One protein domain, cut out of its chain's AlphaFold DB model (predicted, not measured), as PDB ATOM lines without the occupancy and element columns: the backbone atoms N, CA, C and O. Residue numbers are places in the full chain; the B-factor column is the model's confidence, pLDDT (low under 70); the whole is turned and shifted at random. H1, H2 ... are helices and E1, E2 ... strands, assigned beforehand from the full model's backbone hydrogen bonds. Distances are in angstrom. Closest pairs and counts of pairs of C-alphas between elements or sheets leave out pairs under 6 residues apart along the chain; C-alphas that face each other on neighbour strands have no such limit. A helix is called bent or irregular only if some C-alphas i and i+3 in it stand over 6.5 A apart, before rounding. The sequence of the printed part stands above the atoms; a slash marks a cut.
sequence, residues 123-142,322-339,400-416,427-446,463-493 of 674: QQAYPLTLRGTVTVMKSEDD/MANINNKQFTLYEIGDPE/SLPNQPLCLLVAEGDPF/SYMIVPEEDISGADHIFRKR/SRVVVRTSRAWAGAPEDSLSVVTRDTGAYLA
ATOM      1  N   GLN A 123      11.235 -19.763 -16.580       90.94
ATOM      2  CA  GLN A 123      11.976 -20.819 -17.250       90.94
ATOM      3  C   GLN A 123      11.161 -21.367 -18.417       90.94
ATOM      4  O   GLN A 123       9.933 -21.401 -18.406       90.94
ATOM      5  N   GLN A 124      11.872 -21.810 -19.439       92.25
ATOM      6  CA  GLN A 124      11.355 -22.707 -20.462       92.25
ATOM      7  C   GLN A 124      11.847 -24.109 -20.111       92.25
ATOM      8  O   GLN A 124      13.038 -24.306 -19.866       92.25
ATOM      9  N   ALA A 125      10.937 -25.067 -20.054       93.88
ATOM     10  CA  ALA A 125      11.233 -26.435 -19.672       93.88
ATOM     11  C   ALA A 125      10.864 -27.370 -20.813       93.88
ATOM     12  O   ALA A 125       9.711 -27.425 -21.222       93.88
ATOM     13  N   TYR A 126      11.838 -28.110 -21.323       95.25
ATOM     14  CA  TYR A 126      11.628 -29.069 -22.397       95.25
ATOM     15  C   TYR A 126      11.591 -30.476 -21.800       95.25
ATOM     16  O   TYR A 126      12.578 -30.877 -21.176       95.25
ATOM     17  N   PRO A 127      10.497 -31.236 -21.949       96.38
ATOM     18  CA  PRO A 127      10.414 -32.590 -21.428       96.38
ATOM     19  C   PRO A 127      11.449 -33.475 -22.123       96.38
ATOM     20  O   PRO A 127      11.603 -33.441 -23.344       96.38
ATOM     21  N   LEU A 128      12.169 -34.268 -21.335       95.56
ATOM     22  CA  LEU A 128      13.194 -35.186 -21.804       95.56
ATOM     23  C   LEU A 128      12.661 -36.608 -21.760       95.56
ATOM     24  O   LEU A 128      12.271 -37.104 -20.702       95.56
ATOM     25  N   THR A 129      12.711 -37.297 -22.897       95.44
ATOM     26  CA  THR A 129      12.363 -38.718 -22.944       95.44
ATOM     27  C   THR A 129      13.602 -39.559 -23.189       95.44
ATOM     28  O   THR A 129      14.228 -39.466 -24.245       95.44
ATOM     29  N   LEU A 130      13.947 -40.408 -22.220       92.88
ATOM     30  CA  LEU A 130      15.089 -41.312 -22.325       92.88
ATOM     31  C   LEU A 130      14.907 -42.265 -23.514       92.88
ATOM     32  O   LEU A 130      13.891 -42.956 -23.628       92.88
ATOM     33  N   ARG A 131      15.905 -42.306 -24.397       91.94
ATOM     34  CA  ARG A 131      15.960 -43.228 -25.539       91.94
ATOM     35  C   ARG A 131      16.899 -44.405 -25.281       91.94
ATOM     36  O   ARG A 131      16.605 -45.511 -25.724       91.94
ATOM     37  N   GLY A 132      17.976 -44.194 -24.530       90.06
ATOM     38  CA  GLY A 132      18.910 -45.244 -24.122       90.06
ATOM     39  C   GLY A 132      20.339 -44.729 -23.998       90.06
ATOM     40  O   GLY A 132      20.569 -43.523 -24.035       90.06
ATOM     41  N   THR A 133      21.295 -45.644 -23.867       90.75
ATOM     42  CA  THR A 133      22.725 -45.324 -23.839       90.75
ATOM     43  C   THR A 133      23.369 -45.637 -25.187       90.75
ATOM     44  O   THR A 133      23.089 -46.663 -25.818       90.75
ATOM     45  N   VAL A 134      24.207 -44.723 -25.666       91.44
ATOM     46  CA  VAL A 134      24.852 -44.793 -26.980       91.44
ATOM     47  C   VAL A 134      26.341 -44.526 -26.852       91.44
ATOM     48  O   VAL A 134      26.777 -43.709 -26.046       91.44
ATOM     49  N   THR A 135      27.141 -45.209 -27.662       90.50
ATOM     50  CA  THR A 135      28.562 -44.882 -27.803       90.50
ATOM     51  C   THR A 135      28.714 -43.948 -28.989       90.50
ATOM     52  O   THR A 135      28.416 -44.338 -30.119       90.50
ATOM     53  N   VAL A 136      29.163 -42.722 -28.741       88.88
ATOM     54  CA  VAL A 136      29.248 -41.700 -29.788       88.88
ATOM     55  C   VAL A 136      30.571 -41.815 -30.541       88.88
ATOM     56  O   VAL A 136      31.653 -41.894 -29.956       88.88
ATOM     57  N   MET A 137      30.479 -41.800 -31.867       88.25
ATOM     58  CA  MET A 137      31.599 -41.617 -32.785       88.25
ATOM     59  C   MET A 137      31.397 -40.287 -33.514       88.25
ATOM     60  O   MET A 137      30.316 -40.006 -34.030       88.25
ATOM     61  N   LYS A 138      32.420 -39.439 -33.544       84.19
ATOM     62  CA  LYS A 138      32.379 -38.166 -34.264       84.19
ATOM     63  C   LYS A 138      32.429 -38.434 -35.765       84.19
ATOM     64  O   LYS A 138      33.283 -39.192 -36.219       84.19
ATOM     65  N   SER A 139      31.545 -37.797 -36.531       81.94
ATOM     66  CA  SER A 139      31.610 -37.860 -37.995       81.94
ATOM     67  C   SER A 139      32.937 -37.275 -38.511       81.94
ATOM     68  O   SER A 139      33.299 -36.147 -38.164       81.94
ATOM     69  N   GLU A 140      33.675 -38.036 -39.327       68.38
ATOM     70  CA  GLU A 140      35.004 -37.656 -39.843       68.38
ATOM     71  C   GLU A 140      34.962 -36.473 -40.829       68.38
ATOM     72  O   GLU A 140      35.941 -35.722 -40.935       68.38
ATOM     73  N   ASP A 141      33.814 -36.239 -41.475       62.81
ATOM     74  CA  ASP A 141      33.603 -35.158 -42.454       62.81
ATOM     75  C   ASP A 141      33.791 -33.745 -41.868       62.81
ATOM     76  O   ASP A 141      34.068 -32.788 -42.601       62.81
ATOM     77  N   ASP A 142      33.731 -33.594 -40.541       54.16
ATOM     78  CA  ASP A 142      33.980 -32.316 -39.862       54.16
ATOM     79  C   ASP A 142      35.458 -31.873 -39.940       54.16
ATOM     80  O   ASP A 142      35.761 -30.682 -39.793       54.16
ATOM     81  N   MET A 322      35.789 -31.315 -26.739       53.22
ATOM     82  CA  MET A 322      35.037 -31.815 -27.899       53.22
ATOM     83  C   MET A 322      35.887 -32.580 -28.932       53.22
ATOM     84  O   MET A 322      35.350 -33.219 -29.846       53.22
ATOM     85  N   ALA A 323      37.218 -32.532 -28.829       54.53
ATOM     86  CA  ALA A 323      38.102 -33.319 -29.685       54.53
ATOM     87  C   ALA A 323      38.144 -34.804 -29.279       54.53
ATOM     88  O   ALA A 323      38.451 -35.642 -30.121       54.53
ATOM     89  N   ASN A 324      37.766 -35.141 -28.036       66.06
ATOM     90  CA  ASN A 324      37.857 -36.496 -27.483       66.06
ATOM     91  C   ASN A 324      36.482 -37.106 -27.134       66.06
ATOM     92  O   ASN A 324      36.317 -37.762 -26.108       66.06
ATOM     93  N   ILE A 325      35.469 -36.842 -27.964       75.69
ATOM     94  CA  ILE A 325      34.120 -37.429 -27.822       75.69
ATOM     95  C   ILE A 325      34.090 -38.886 -28.319       75.69
ATOM     96  O   ILE A 325      33.224 -39.665 -27.924       75.69
ATOM     97  N   ASN A 326      35.048 -39.266 -29.168       80.31
ATOM     98  CA  ASN A 326      35.100 -40.593 -29.769       80.31
ATOM     99  C   ASN A 326      35.148 -41.696 -28.709       80.31
ATOM    100  O   ASN A 326      36.015 -41.701 -27.843       80.31
ATOM    101  N   ASN A 327      34.243 -42.664 -28.847       83.19
ATOM    102  CA  ASN A 327      34.117 -43.847 -27.997       83.19
ATOM    103  C   ASN A 327      33.675 -43.578 -26.551       83.19
ATOM    104  O   ASN A 327      33.736 -44.492 -25.731       83.19
ATOM    105  N   LYS A 328      33.179 -42.377 -26.234       86.69
ATOM    106  CA  LYS A 328      32.527 -42.119 -24.943       86.69
ATOM    107  C   LYS A 328      31.068 -42.585 -24.960       86.69
ATOM    108  O   LYS A 328      30.409 -42.563 -26.007       86.69
ATOM    109  N   GLN A 329      30.579 -43.033 -23.805       89.06
ATOM    110  CA  GLN A 329      29.173 -43.377 -23.609       89.06
ATOM    111  C   GLN A 329      28.374 -42.134 -23.225       89.06
ATOM    112  O   GLN A 329      28.801 -41.316 -22.410       89.06
ATOM    113  N   PHE A 330      27.213 -41.999 -23.848       91.31
ATOM    114  CA  PHE A 330      26.271 -40.923 -23.603       91.31
ATOM    115  C   PHE A 330      24.894 -41.512 -23.361       91.31
ATOM    116  O   PHE A 330      24.453 -42.415 -24.077       91.31
ATOM    117  N   THR A 331      24.176 -40.943 -22.408       91.81
ATOM    118  CA  THR A 331      22.741 -41.138 -22.302       91.81
ATOM    119  C   THR A 331      22.048 -40.217 -23.308       91.81
ATOM    120  O   THR A 331      22.267 -39.003 -23.312       91.81
ATOM    121  N   LEU A 332      21.226 -40.794 -24.184       93.06
ATOM    122  CA  LEU A 332      20.481 -40.095 -25.226       93.06
ATOM    123  C   LEU A 332      19.051 -39.812 -24.759       93.06
ATOM    124  O   LEU A 332      18.286 -40.738 -24.465       93.06
ATOM    125  N   TYR A 333      18.675 -38.539 -24.771       94.69
ATOM    126  CA  TYR A 333      17.321 -38.064 -24.521       94.69
ATOM    127  C   TYR A 333      16.768 -37.365 -25.759       94.69
ATOM    128  O   TYR A 333      17.454 -36.584 -26.409       94.69
ATOM    129  N   GLU A 334      15.503 -37.614 -26.057       95.12
ATOM    130  CA  GLU A 334      14.715 -36.821 -26.999       95.12
ATOM    131  C   GLU A 334      14.154 -35.594 -26.274       95.12
ATOM    132  O   GLU A 334      13.615 -35.731 -25.172       95.12
ATOM    133  N   ILE A 335      14.280 -34.414 -26.885       95.62
ATOM    134  CA  ILE A 335      13.765 -33.147 -26.353       95.62
ATOM    135  C   ILE A 335      12.381 -32.892 -26.960       95.62
ATOM    136  O   ILE A 335      12.252 -32.778 -28.177       95.62
ATOM    137  N   GLY A 336      11.350 -32.808 -26.120       95.31
ATOM    138  CA  GLY A 336       9.985 -32.500 -26.553       95.31
ATOM    139  C   GLY A 336       9.688 -31.001 -26.652       95.31
ATOM    140  O   GLY A 336      10.581 -30.156 -26.599       95.31
ATOM    141  N   ASP A 337       8.406 -30.666 -26.784       94.12
ATOM    142  CA  ASP A 337       7.953 -29.276 -26.872       94.12
ATOM    143  C   ASP A 337       8.095 -28.527 -25.537       94.12
ATOM    144  O   ASP A 337       7.795 -29.089 -24.485       94.12
ATOM    145  N   PRO A 338       8.534 -27.255 -25.548       93.88
ATOM    146  CA  PRO A 338       8.761 -26.490 -24.351       93.88
ATOM    147  C   PRO A 338       7.458 -26.110 -23.672       93.88
ATOM    148  O   PRO A 338       6.476 -25.694 -24.290       93.88
ATOM    149  N   GLU A 339       7.534 -26.122 -22.356       93.31
ATOM    150  CA  GLU A 339       6.551 -25.576 -21.450       93.31
ATOM    151  C   GLU A 339       7.094 -24.296 -20.819       93.31
ATOM    152  O   GLU A 339       8.290 -24.162 -20.550       93.31
ATOM    153  N   SER A 400      14.293 -20.544 -26.704       88.81
ATOM    154  CA  SER A 400      15.712 -20.563 -27.081       88.81
ATOM    155  C   SER A 400      16.095 -21.712 -28.007       88.81
ATOM    156  O   SER A 400      17.043 -21.559 -28.777       88.81
ATOM    157  N   LEU A 401      15.409 -22.857 -27.924       89.50
ATOM    158  CA  LEU A 401      15.687 -23.988 -28.803       89.50
ATOM    159  C   LEU A 401      14.847 -23.893 -30.085       89.50
ATOM    160  O   LEU A 401      13.664 -23.541 -30.023       89.50
ATOM    161  N   PRO A 402      15.437 -24.221 -31.250       88.44
ATOM    162  CA  PRO A 402      14.729 -24.192 -32.521       88.44
ATOM    163  C   PRO A 402      13.530 -25.145 -32.523       88.44
ATOM    164  O   PRO A 402      13.502 -26.154 -31.820       88.44
ATOM    165  N   ASN A 403      12.537 -24.828 -33.353       89.38
ATOM    166  CA  ASN A 403      11.360 -25.667 -33.551       89.38
ATOM    167  C   ASN A 403      11.659 -26.827 -34.519       89.38
ATOM    168  O   ASN A 403      11.114 -26.892 -35.618       89.38
ATOM    169  N   GLN A 404      12.594 -27.688 -34.133       90.56
ATOM    170  CA  GLN A 404      12.999 -28.883 -34.871       90.56
ATOM    171  C   GLN A 404      13.223 -30.027 -33.869       90.56
ATOM    172  O   GLN A 404      13.443 -29.743 -32.688       90.56
ATOM    173  N   PRO A 405      13.171 -31.300 -34.292       93.06
ATOM    174  CA  PRO A 405      13.460 -32.411 -33.397       93.06
ATOM    175  C   PRO A 405      14.920 -32.351 -32.933       93.06
ATOM    176  O   PRO A 405      15.855 -32.325 -33.737       93.06
ATOM    177  N   LEU A 406      15.113 -32.295 -31.618       94.25
ATOM    178  CA  LEU A 406      16.424 -32.206 -30.985       94.25
ATOM    179  C   LEU A 406      16.626 -33.371 -30.021       94.25
ATOM    180  O   LEU A 406      15.691 -33.878 -29.400       94.25
ATOM    181  N   CYS A 407      17.884 -33.743 -29.851       94.44
ATOM    182  CA  CYS A 407      18.324 -34.732 -28.889       94.44
ATOM    183  C   CYS A 407      19.380 -34.135 -27.958       94.44
ATOM    184  O   CYS A 407      20.258 -33.388 -28.392       94.44
ATOM    185  N   LEU A 408      19.304 -34.498 -26.682       93.19
ATOM    186  CA  LEU A 408      20.287 -34.182 -25.654       93.19
ATOM    187  C   LEU A 408      21.133 -35.430 -25.380       93.19
ATOM    188  O   LEU A 408      20.613 -36.478 -24.997       93.19
ATOM    189  N   LEU A 409      22.441 -35.303 -25.557       91.31
ATOM    190  CA  LEU A 409      23.450 -36.292 -25.196       91.31
ATOM    191  C   LEU A 409      24.091 -35.852 -23.882       91.31
ATOM    192  O   LEU A 409      24.701 -34.786 -23.829       91.31
ATOM    193  N   VAL A 410      23.969 -36.663 -22.836       89.81
ATOM    194  CA  VAL A 410      24.602 -36.420 -21.532       89.81
ATOM    195  C   VAL A 410      25.722 -37.434 -21.363       89.81
ATOM    196  O   VAL A 410      25.456 -38.633 -21.418       89.81
ATOM    197  N   ALA A 411      26.968 -36.981 -21.221       87.81
ATOM    198  CA  ALA A 411      28.084 -37.900 -21.014       87.81
ATOM    199  C   ALA A 411      27.910 -38.657 -19.693       87.81
ATOM    200  O   ALA A 411      27.676 -38.046 -18.650       87.81
ATOM    201  N   GLU A 412      28.052 -39.979 -19.736       84.12
ATOM    202  CA  GLU A 412      28.178 -40.767 -18.516       84.12
ATOM    203  C   GLU A 412      29.611 -40.589 -18.007       84.12
ATOM    204  O   GLU A 412      30.574 -40.866 -18.725       84.12
ATOM    205  N   GLY A 413      29.757 -40.039 -16.797       74.31
ATOM    206  CA  GLY A 413      31.065 -39.926 -16.154       74.31
ATOM    207  C   GLY A 413      31.666 -41.317 -15.965       74.31
ATOM    208  O   GLY A 413      30.937 -42.249 -15.629       74.31
ATOM    209  N   ASP A 414      32.973 -41.466 -16.194       66.12
ATOM    210  CA  ASP A 414      33.654 -42.736 -15.943       66.12
ATOM    211  C   ASP A 414      33.647 -42.988 -14.425       66.12
ATOM    212  O   ASP A 414      34.277 -42.230 -13.681       66.12
ATOM    213  N   PRO A 415      32.928 -44.011 -13.927       58.69
ATOM    214  CA  PRO A 415      32.819 -44.249 -12.493       58.69
ATOM    215  C   PRO A 415      34.163 -44.613 -11.840       58.69
ATOM    216  O   PRO A 415      34.231 -44.654 -10.613       58.69
ATOM    217  N   PHE A 416      35.215 -44.886 -12.623       58.59
ATOM    218  CA  PHE A 416      36.536 -45.278 -12.128       58.59
ATOM    219  C   PHE A 416      37.584 -44.158 -12.127       58.59
ATOM    220  O   PHE A 416      38.699 -44.391 -11.653       58.59
ATOM    221  N   SER A 427      29.339 -32.906 -19.304       76.62
ATOM    222  CA  SER A 427      29.410 -32.431 -20.678       76.62
ATOM    223  C   SER A 427      28.145 -32.880 -21.390       76.62
ATOM    224  O   SER A 427      27.954 -34.075 -21.647       76.62
ATOM    225  N   TYR A 428      27.265 -31.929 -21.675       85.19
ATOM    226  CA  TYR A 428      26.074 -32.158 -22.472       85.19
ATOM    227  C   TYR A 428      26.262 -31.622 -23.886       85.19
ATOM    228  O   TYR A 428      27.015 -30.684 -24.141       85.19
ATOM    229  N   MET A 429      25.537 -32.217 -24.824       88.00
ATOM    230  CA  MET A 429      25.482 -31.757 -26.200       88.00
ATOM    231  C   MET A 429      24.050 -31.848 -26.710       88.00
ATOM    232  O   MET A 429      23.409 -32.884 -26.572       88.00
ATOM    233  N   ILE A 430      23.559 -30.771 -27.317       91.75
ATOM    234  CA  ILE A 430      22.259 -30.762 -27.991       91.75
ATOM    235  C   ILE A 430      22.511 -30.813 -29.496       91.75
ATOM    236  O   ILE A 430      23.236 -29.971 -30.027       91.75
ATOM    237  N   VAL A 431      21.923 -31.785 -30.186       92.81
ATOM    238  CA  VAL A 431      22.063 -31.976 -31.639       92.81
ATOM    239  C   VAL A 431      20.697 -32.179 -32.297       92.81
ATOM    240  O   VAL A 431      19.783 -32.682 -31.641       92.81
ATOM    241  N   PRO A 432      20.529 -31.809 -33.579       94.12
ATOM    242  CA  PRO A 432      19.372 -32.226 -34.366       94.12
ATOM    243  C   PRO A 432      19.243 -33.752 -34.404       94.12
ATOM    244  O   PRO A 432      20.252 -34.455 -34.475       94.12
ATOM    245  N   GLU A 433      18.016 -34.271 -34.379       93.19
ATOM    246  CA  GLU A 433      17.782 -35.718 -34.481       93.19
ATOM    247  C   GLU A 433      18.356 -36.286 -35.789       93.19
ATOM    248  O   GLU A 433      18.963 -37.355 -35.779       93.19
ATOM    249  N   GLU A 434      18.279 -35.541 -36.902       92.50
ATOM    250  CA  GLU A 434      18.824 -36.000 -38.185       92.50
ATOM    251  C   GLU A 434      20.363 -36.101 -38.228       92.50
ATOM    252  O   GLU A 434      20.916 -36.708 -39.144       92.50
ATOM    253  N   ASP A 435      21.064 -35.512 -37.252       92.69
ATOM    254  CA  ASP A 435      22.526 -35.585 -37.127       92.69
ATOM    255  C   ASP A 435      23.005 -36.813 -36.345       92.69
ATOM    256  O   ASP A 435      24.214 -37.008 -36.169       92.69
ATOM    257  N   ILE A 436      22.068 -37.643 -35.889       91.50
ATOM    258  CA  ILE A 436      22.311 -38.875 -35.152       91.50
ATOM    259  C   ILE A 436      22.048 -40.058 -36.086       91.50
ATOM    260  O   ILE A 436      20.921 -40.518 -36.257       91.50
ATOM    261  N   SER A 437      23.111 -40.593 -36.681       89.81
ATOM    262  CA  SER A 437      23.015 -41.731 -37.603       89.81
ATOM    263  C   SER A 437      23.346 -43.059 -36.918       89.81
ATOM    264  O   SER A 437      24.198 -43.135 -36.031       89.81
ATOM    265  N   GLY A 438      22.652 -44.128 -37.322       83.19
ATOM    266  CA  GLY A 438      22.764 -45.440 -36.676       83.19
ATOM    267  C   GLY A 438      21.949 -45.572 -35.386       83.19
ATOM    268  O   GLY A 438      22.181 -46.496 -34.617       83.19
ATOM    269  N   ALA A 439      20.995 -44.670 -35.140       78.38
ATOM    270  CA  ALA A 439      20.075 -44.732 -34.002       78.38
ATOM    271  C   ALA A 439      18.650 -45.186 -34.386       78.38
ATOM    272  O   ALA A 439      17.773 -45.254 -33.524       78.38
ATOM    273  N   ASP A 440      18.404 -45.562 -35.647       78.12
ATOM    274  CA  ASP A 440      17.077 -45.950 -36.157       78.12
ATOM    275  C   ASP A 440      16.405 -47.056 -35.330       78.12
ATOM    276  O   ASP A 440      15.202 -47.019 -35.065       78.12
ATOM    277  N   HIS A 441      17.178 -48.048 -34.878       73.56
ATOM    278  CA  HIS A 441      16.677 -49.137 -34.033       73.56
ATOM    279  C   HIS A 441      16.350 -48.691 -32.603       73.56
ATOM    280  O   HIS A 441      15.526 -49.323 -31.943       73.56
ATOM    281  N   ILE A 442      16.958 -47.606 -32.126       75.81
ATOM    282  CA  ILE A 442      16.687 -47.008 -30.813       75.81
ATOM    283  C   ILE A 442      15.390 -46.198 -30.883       75.81
ATOM    284  O   ILE A 442      14.522 -46.324 -30.017       75.81
ATOM    285  N   PHE A 443      15.210 -45.423 -31.953       73.50
ATOM    286  CA  PHE A 443      14.012 -44.606 -32.142       73.50
ATOM    287  C   PHE A 443      12.756 -45.444 -32.443       73.50
ATOM    288  O   PHE A 443      11.676 -45.117 -31.944       73.50
ATOM    289  N   ARG A 444      12.885 -46.568 -33.173       69.19
ATOM    290  CA  ARG A 444      11.756 -47.444 -33.566       69.19
ATOM    291  C   ARG A 444      11.212 -48.362 -32.465       69.19
ATOM    292  O   ARG A 444      10.075 -48.817 -32.585       69.19
ATOM    293  N   LYS A 445      11.954 -48.614 -31.378       62.84
ATOM    294  CA  LYS A 445      11.538 -49.543 -30.300       62.84
ATOM    295  C   LYS A 445      10.250 -49.151 -29.553       62.84
ATOM    296  O   LYS A 445       9.733 -49.969 -28.803       62.84
ATOM    297  N   ARG A 446       9.688 -47.949 -29.761       51.25
ATOM    298  CA  ARG A 446       8.430 -47.516 -29.114       51.25
ATOM    299  C   ARG A 446       7.148 -48.151 -29.668       51.25
ATOM    300  O   ARG A 446       6.126 -48.035 -29.005       51.25
ATOM    301  N   SER A 463      24.765 -49.144 -28.494       79.06
ATOM    302  CA  SER A 463      24.586 -48.870 -29.909       79.06
ATOM    303  C   SER A 463      25.581 -47.785 -30.287       79.06
ATOM    304  O   SER A 463      25.593 -46.709 -29.687       79.06
ATOM    305  N   ARG A 464      26.474 -48.105 -31.223       86.19
ATOM    306  CA  ARG A 464      27.417 -47.131 -31.763       86.19
ATOM    307  C   ARG A 464      26.661 -46.214 -32.703       86.19
ATOM    308  O   ARG A 464      26.009 -46.685 -33.629       86.19
ATOM    309  N   VAL A 465      26.761 -44.922 -32.446       90.12
ATOM    310  CA  VAL A 465      26.028 -43.886 -33.161       90.12
ATOM    311  C   VAL A 465      27.030 -42.865 -33.668       90.12
ATOM    312  O   VAL A 465      27.921 -42.444 -32.927       90.12
ATOM    313  N   VAL A 466      26.899 -42.478 -34.933       90.25
ATOM    314  CA  VAL A 466      27.728 -41.421 -35.515       90.25
ATOM    315  C   VAL A 466      26.982 -40.103 -35.377       90.25
ATOM    316  O   VAL A 466      25.877 -39.959 -35.905       90.25
ATOM    317  N   VAL A 467      27.588 -39.155 -34.659       90.00
ATOM    318  CA  VAL A 467      27.006 -37.840 -34.371       90.00
ATOM    319  C   VAL A 467      27.779 -36.760 -35.115       90.00
ATOM    320  O   VAL A 467      29.010 -36.659 -35.016       90.00
ATOM    321  N   ARG A 468      27.054 -35.919 -35.855       89.75
ATOM    322  CA  ARG A 468      27.617 -34.730 -36.497       89.75
ATOM    323  C   ARG A 468      27.669 -33.566 -35.506       89.75
ATOM    324  O   ARG A 468      26.673 -32.907 -35.231       89.75
ATOM    325  N   THR A 469      28.862 -33.281 -34.993       85.12
ATOM    326  CA  THR A 469      29.058 -32.246 -33.965       85.12
ATOM    327  C   THR A 469      29.108 -30.820 -34.515       85.12
ATOM    328  O   THR A 469      28.904 -29.874 -33.759       85.12
ATOM    329  N   SER A 470      29.348 -30.623 -35.817       83.25
ATOM    330  CA  SER A 470      29.425 -29.281 -36.420       83.25
ATOM    331  C   SER A 470      28.149 -28.451 -36.311       83.25
ATOM    332  O   SER A 470      28.244 -27.224 -36.331       83.25
ATOM    333  N   ARG A 471      26.983 -29.095 -36.183       83.00
ATOM    334  CA  ARG A 471      25.678 -28.442 -35.983       83.00
ATOM    335  C   ARG A 471      25.160 -28.562 -34.548       83.00
ATOM    336  O   ARG A 471      24.013 -28.203 -34.287       83.00
ATOM    337  N   ALA A 472      25.985 -29.056 -33.623       84.69
ATOM    338  CA  ALA A 472      25.619 -29.092 -32.218       84.69
ATOM    339  C   ALA A 472      25.340 -27.672 -31.719       84.69
ATOM    340  O   ALA A 472      26.072 -26.720 -32.008       84.69
ATOM    341  N   TRP A 473      24.256 -27.529 -30.971       79.25
ATOM    342  CA  TRP A 473      23.873 -26.257 -30.397       79.25
ATOM    343  C   TRP A 473      24.868 -25.888 -29.292       79.25
ATOM    344  O   TRP A 473      24.947 -26.544 -28.258       79.25
ATOM    345  N   ALA A 474      25.634 -24.821 -29.521       64.94
ATOM    346  CA  ALA A 474      26.604 -24.262 -28.573       64.94
ATOM    347  C   ALA A 474      26.009 -23.107 -27.735       64.94
ATOM    348  O   ALA A 474      26.714 -22.193 -27.311       64.94
ATOM    349  N   GLY A 475      24.681 -23.070 -27.619       57.25
ATOM    350  CA  GLY A 475      23.917 -21.833 -27.504       57.25
ATOM    351  C   GLY A 475      23.477 -21.400 -26.111       57.25
ATOM    352  O   GLY A 475      22.474 -20.714 -26.024       57.25
ATOM    353  N   ALA A 476      24.184 -21.706 -25.029       52.69
ATOM    354  CA  ALA A 476      24.078 -20.935 -23.787       52.69
ATOM    355  C   ALA A 476      25.338 -21.167 -22.942       52.69
ATOM    356  O   ALA A 476      25.919 -22.247 -23.032       52.69
ATOM    357  N   PRO A 477      25.806 -20.182 -22.150       56.03
ATOM    358  CA  PRO A 477      26.836 -20.450 -21.152       56.03
ATOM    359  C   PRO A 477      26.361 -21.598 -20.260       56.03
ATOM    360  O   PRO A 477      25.197 -21.598 -19.843       56.03
ATOM    361  N   GLU A 478      27.249 -22.564 -20.009       54.94
ATOM    362  CA  GLU A 478      26.852 -23.828 -19.394       54.94
ATOM    363  C   GLU A 478      26.152 -23.643 -18.037       54.94
ATOM    364  O   GLU A 478      25.239 -24.388 -17.692       54.94
ATOM    365  N   ASP A 479      26.493 -22.543 -17.361       54.25
ATOM    366  CA  ASP A 479      25.925 -22.034 -16.110       54.25
ATOM    367  C   ASP A 479      24.394 -21.807 -16.117       54.25
ATOM    368  O   ASP A 479      23.817 -21.515 -15.072       54.25
ATOM    369  N   SER A 480      23.720 -21.875 -17.271       67.25
ATOM    370  CA  SER A 480      22.280 -21.586 -17.397       67.25
ATOM    371  C   SER A 480      21.417 -22.775 -17.813       67.25
ATOM    372  O   SER A 480      20.194 -22.668 -17.789       67.25
ATOM    373  N   LEU A 481      22.020 -23.901 -18.182       80.06
ATOM    374  CA  LEU A 481      21.289 -25.102 -18.559       80.06
ATOM    375  C   LEU A 481      21.258 -26.050 -17.368       80.06
ATOM    376  O   LEU A 481      22.293 -26.407 -16.813       80.06
ATOM    377  N   SER A 482      20.058 -26.463 -16.972       85.88
ATOM    378  CA  SER A 482      19.882 -27.409 -15.873       85.88
ATOM    379  C   SER A 482      18.936 -28.525 -16.283       85.88
ATOM    380  O   SER A 482      17.906 -28.284 -16.911       85.88
ATOM    381  N   VAL A 483      19.296 -29.761 -15.941       86.19
ATOM    382  CA  VAL A 483      18.382 -30.897 -16.050       86.19
ATOM    383  C   VAL A 483      17.682 -31.042 -14.706       86.19
ATOM    384  O   VAL A 483      18.322 -31.306 -13.691       86.19
ATOM    385  N   VAL A 484      16.372 -30.827 -14.697       88.19
ATOM    386  CA  VAL A 484      15.536 -30.851 -13.496       88.19
ATOM    387  C   VAL A 484      14.635 -32.075 -13.555       88.19
ATOM    388  O   VAL A 484      13.955 -32.308 -14.551       88.19
ATOM    389  N   THR A 485      14.601 -32.856 -12.482       88.56
ATOM    390  CA  THR A 485      13.643 -33.952 -12.320       88.56
ATOM    391  C   THR A 485      12.435 -33.470 -11.519       88.56
ATOM    392  O   THR A 485      12.569 -32.865 -10.456       88.56
ATOM    393  N   ARG A 486      11.235 -33.715 -12.046       86.62
ATOM    394  CA  ARG A 486       9.947 -33.519 -11.368       86.62
ATOM    395  C   ARG A 486       9.183 -34.841 -11.339       86.62
ATOM    396  O   ARG A 486       9.548 -35.784 -12.037       86.62
ATOM    397  N   ASP A 487       8.091 -34.890 -10.584       81.94
ATOM    398  CA  ASP A 487       7.236 -36.082 -10.464       81.94
ATOM    399  C   ASP A 487       6.723 -36.601 -11.821       81.94
ATOM    400  O   ASP A 487       6.437 -37.786 -11.976       81.94
ATOM    401  N   THR A 488       6.627 -35.721 -12.822       84.12
ATOM    402  CA  THR A 488       6.167 -36.030 -14.181       84.12
ATOM    403  C   THR A 488       7.274 -36.498 -15.131       84.12
ATOM    404  O   THR A 488       6.959 -37.000 -16.208       84.12
ATOM    405  N   GLY A 489       8.554 -36.352 -14.770       90.88
ATOM    406  CA  GLY A 489       9.685 -36.729 -15.620       90.88
ATOM    407  C   GLY A 489      10.906 -35.814 -15.491       90.88
ATOM    408  O   GLY A 489      10.986 -34.950 -14.618       90.88
ATOM    409  N   ALA A 490      11.883 -36.022 -16.375       92.88
ATOM    410  CA  ALA A 490      13.061 -35.168 -16.495       92.88
ATOM    411  C   ALA A 490      12.805 -34.041 -17.503       92.88
ATOM    412  O   ALA A 490      12.161 -34.256 -18.528       92.88
ATOM    413  N   TYR A 491      13.332 -32.854 -17.227       94.69
ATOM    414  CA  TYR A 491      13.178 -31.668 -18.060       94.69
ATOM    415  C   TYR A 491      14.517 -30.969 -18.240       94.69
ATOM    416  O   TYR A 491      15.314 -30.874 -17.312       94.69
ATOM    417  N   LEU A 492      14.731 -30.425 -19.428       92.81
ATOM    418  CA  LEU A 492      15.785 -29.469 -19.711       92.81
ATOM    419  C   LEU A 492      15.238 -28.063 -19.459       92.81
ATOM    420  O   LEU A 492      14.389 -27.594 -20.213       92.81
ATOM    421  N   ALA A 493      15.703 -27.400 -18.407       91.88
ATOM    422  CA  ALA A 493      15.277 -26.059 -18.041       91.88
ATOM    423  C   ALA A 493      16.318 -25.017 -18.468       91.88
ATOM    424  O   ALA A 493      17.505 -25.127 -18.142       91.88
TER     425      ALA A 493
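What this domain is: This is residues 123 to 142, 322 to 339, 400 to 416, 427 to 446 and 463 to 493 of the 674 residues of a protein of Plutella xylostella (UniProt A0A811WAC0). A single, strongly twisted sheet is built along one long, bent strand, E1: E2, E3 and E4 follow one another on one side of it, while E5 pairs near its last residues and the hairpin of E6 and E7 near its first residues on the other side. The small helix H1 is over one face of the sheet, and a long link, residues 468 to 481, runs from E5 to E6. The printed part has 106 residues, with seven named strands and one named helix, H1, which comes between E4 and E5 along the chain; the sheet is branched and mixed, with E1 and E5 parallel and the other neighbour pairs antiparallel, and the class is mostly strand. The whole is compact, with a radius of gyration of the C-alphas of 13.4 A and spans of 36 by 35 by 33 A.

Where its parts are: E1, residues 123 to 138, begins with C-alpha 123 at (11.976, -20.819, -17.250), is 31.7 A long and bends by 98 degrees at residue 135. E2, residues 328 to 335, is 20.8 A long, and E3, residues 406 to 411, is 16.4 A long. E4 is residues 428 to 432, H1 residues 440 to 444, E5 residues 463 to 467 and E6 residues 482 to 486. E7, residues 489 to 493, ends with C-alpha 493 at (15.277, -26.059, -18.041).

How they stand to each other: E1 has staggered pairing. E2 is antiparallel to it on one side, with N 134 and O 330 2.8 A apart. On the other side E7 is antiparallel to it, with N 126 and O 492 at 2.8 A, and E5 is parallel to it, with N 137 and O 465 at 2.8 A. E3 is antiparallel to E2, with N 333 and O 408 at 2.8 A. E4, an edge strand, is antiparallel to E3, with N 409 and O 429 at 2.8 A. E6 and E7 form a hairpin, with N 484 and O 491 at 2.8 A. E4 and E5 are only just apart, 8.1 A at their closest. Residues 436 to 437 pair antiparallel with residues 466 to 467 of E5. H1 is on the sheet at a height of 8.9 A, only just over E2, with 3 of its 5 C-alphas falling on that strand; the closest C-alphas of H1 and E1 are those of Ile 442 and Arg 131, 6.5 A apart. In H1 every O i to N i+4 pair is within hydrogen-bond range.

The domain as a whole: The C-alphas farthest apart, those of Asp 141 and Asp 487, are 41.5 A apart. Four cuts leave gaps between C-alphas of 12.0 A from 142 to 322, 11.9 A from 339 to 400, 17.0 A from 416 to 427 and 16.2 A from 446 to 463. Of the links printed whole, E5 to E6 is long, E4 to H1 short and E6 to E7 tight. The mean pLDDT of the printed part is 83.2; 19 residues are under 70, namely 140 to 142, 322 to 324, 414 to 416, 444 to 446 and 474 to 480.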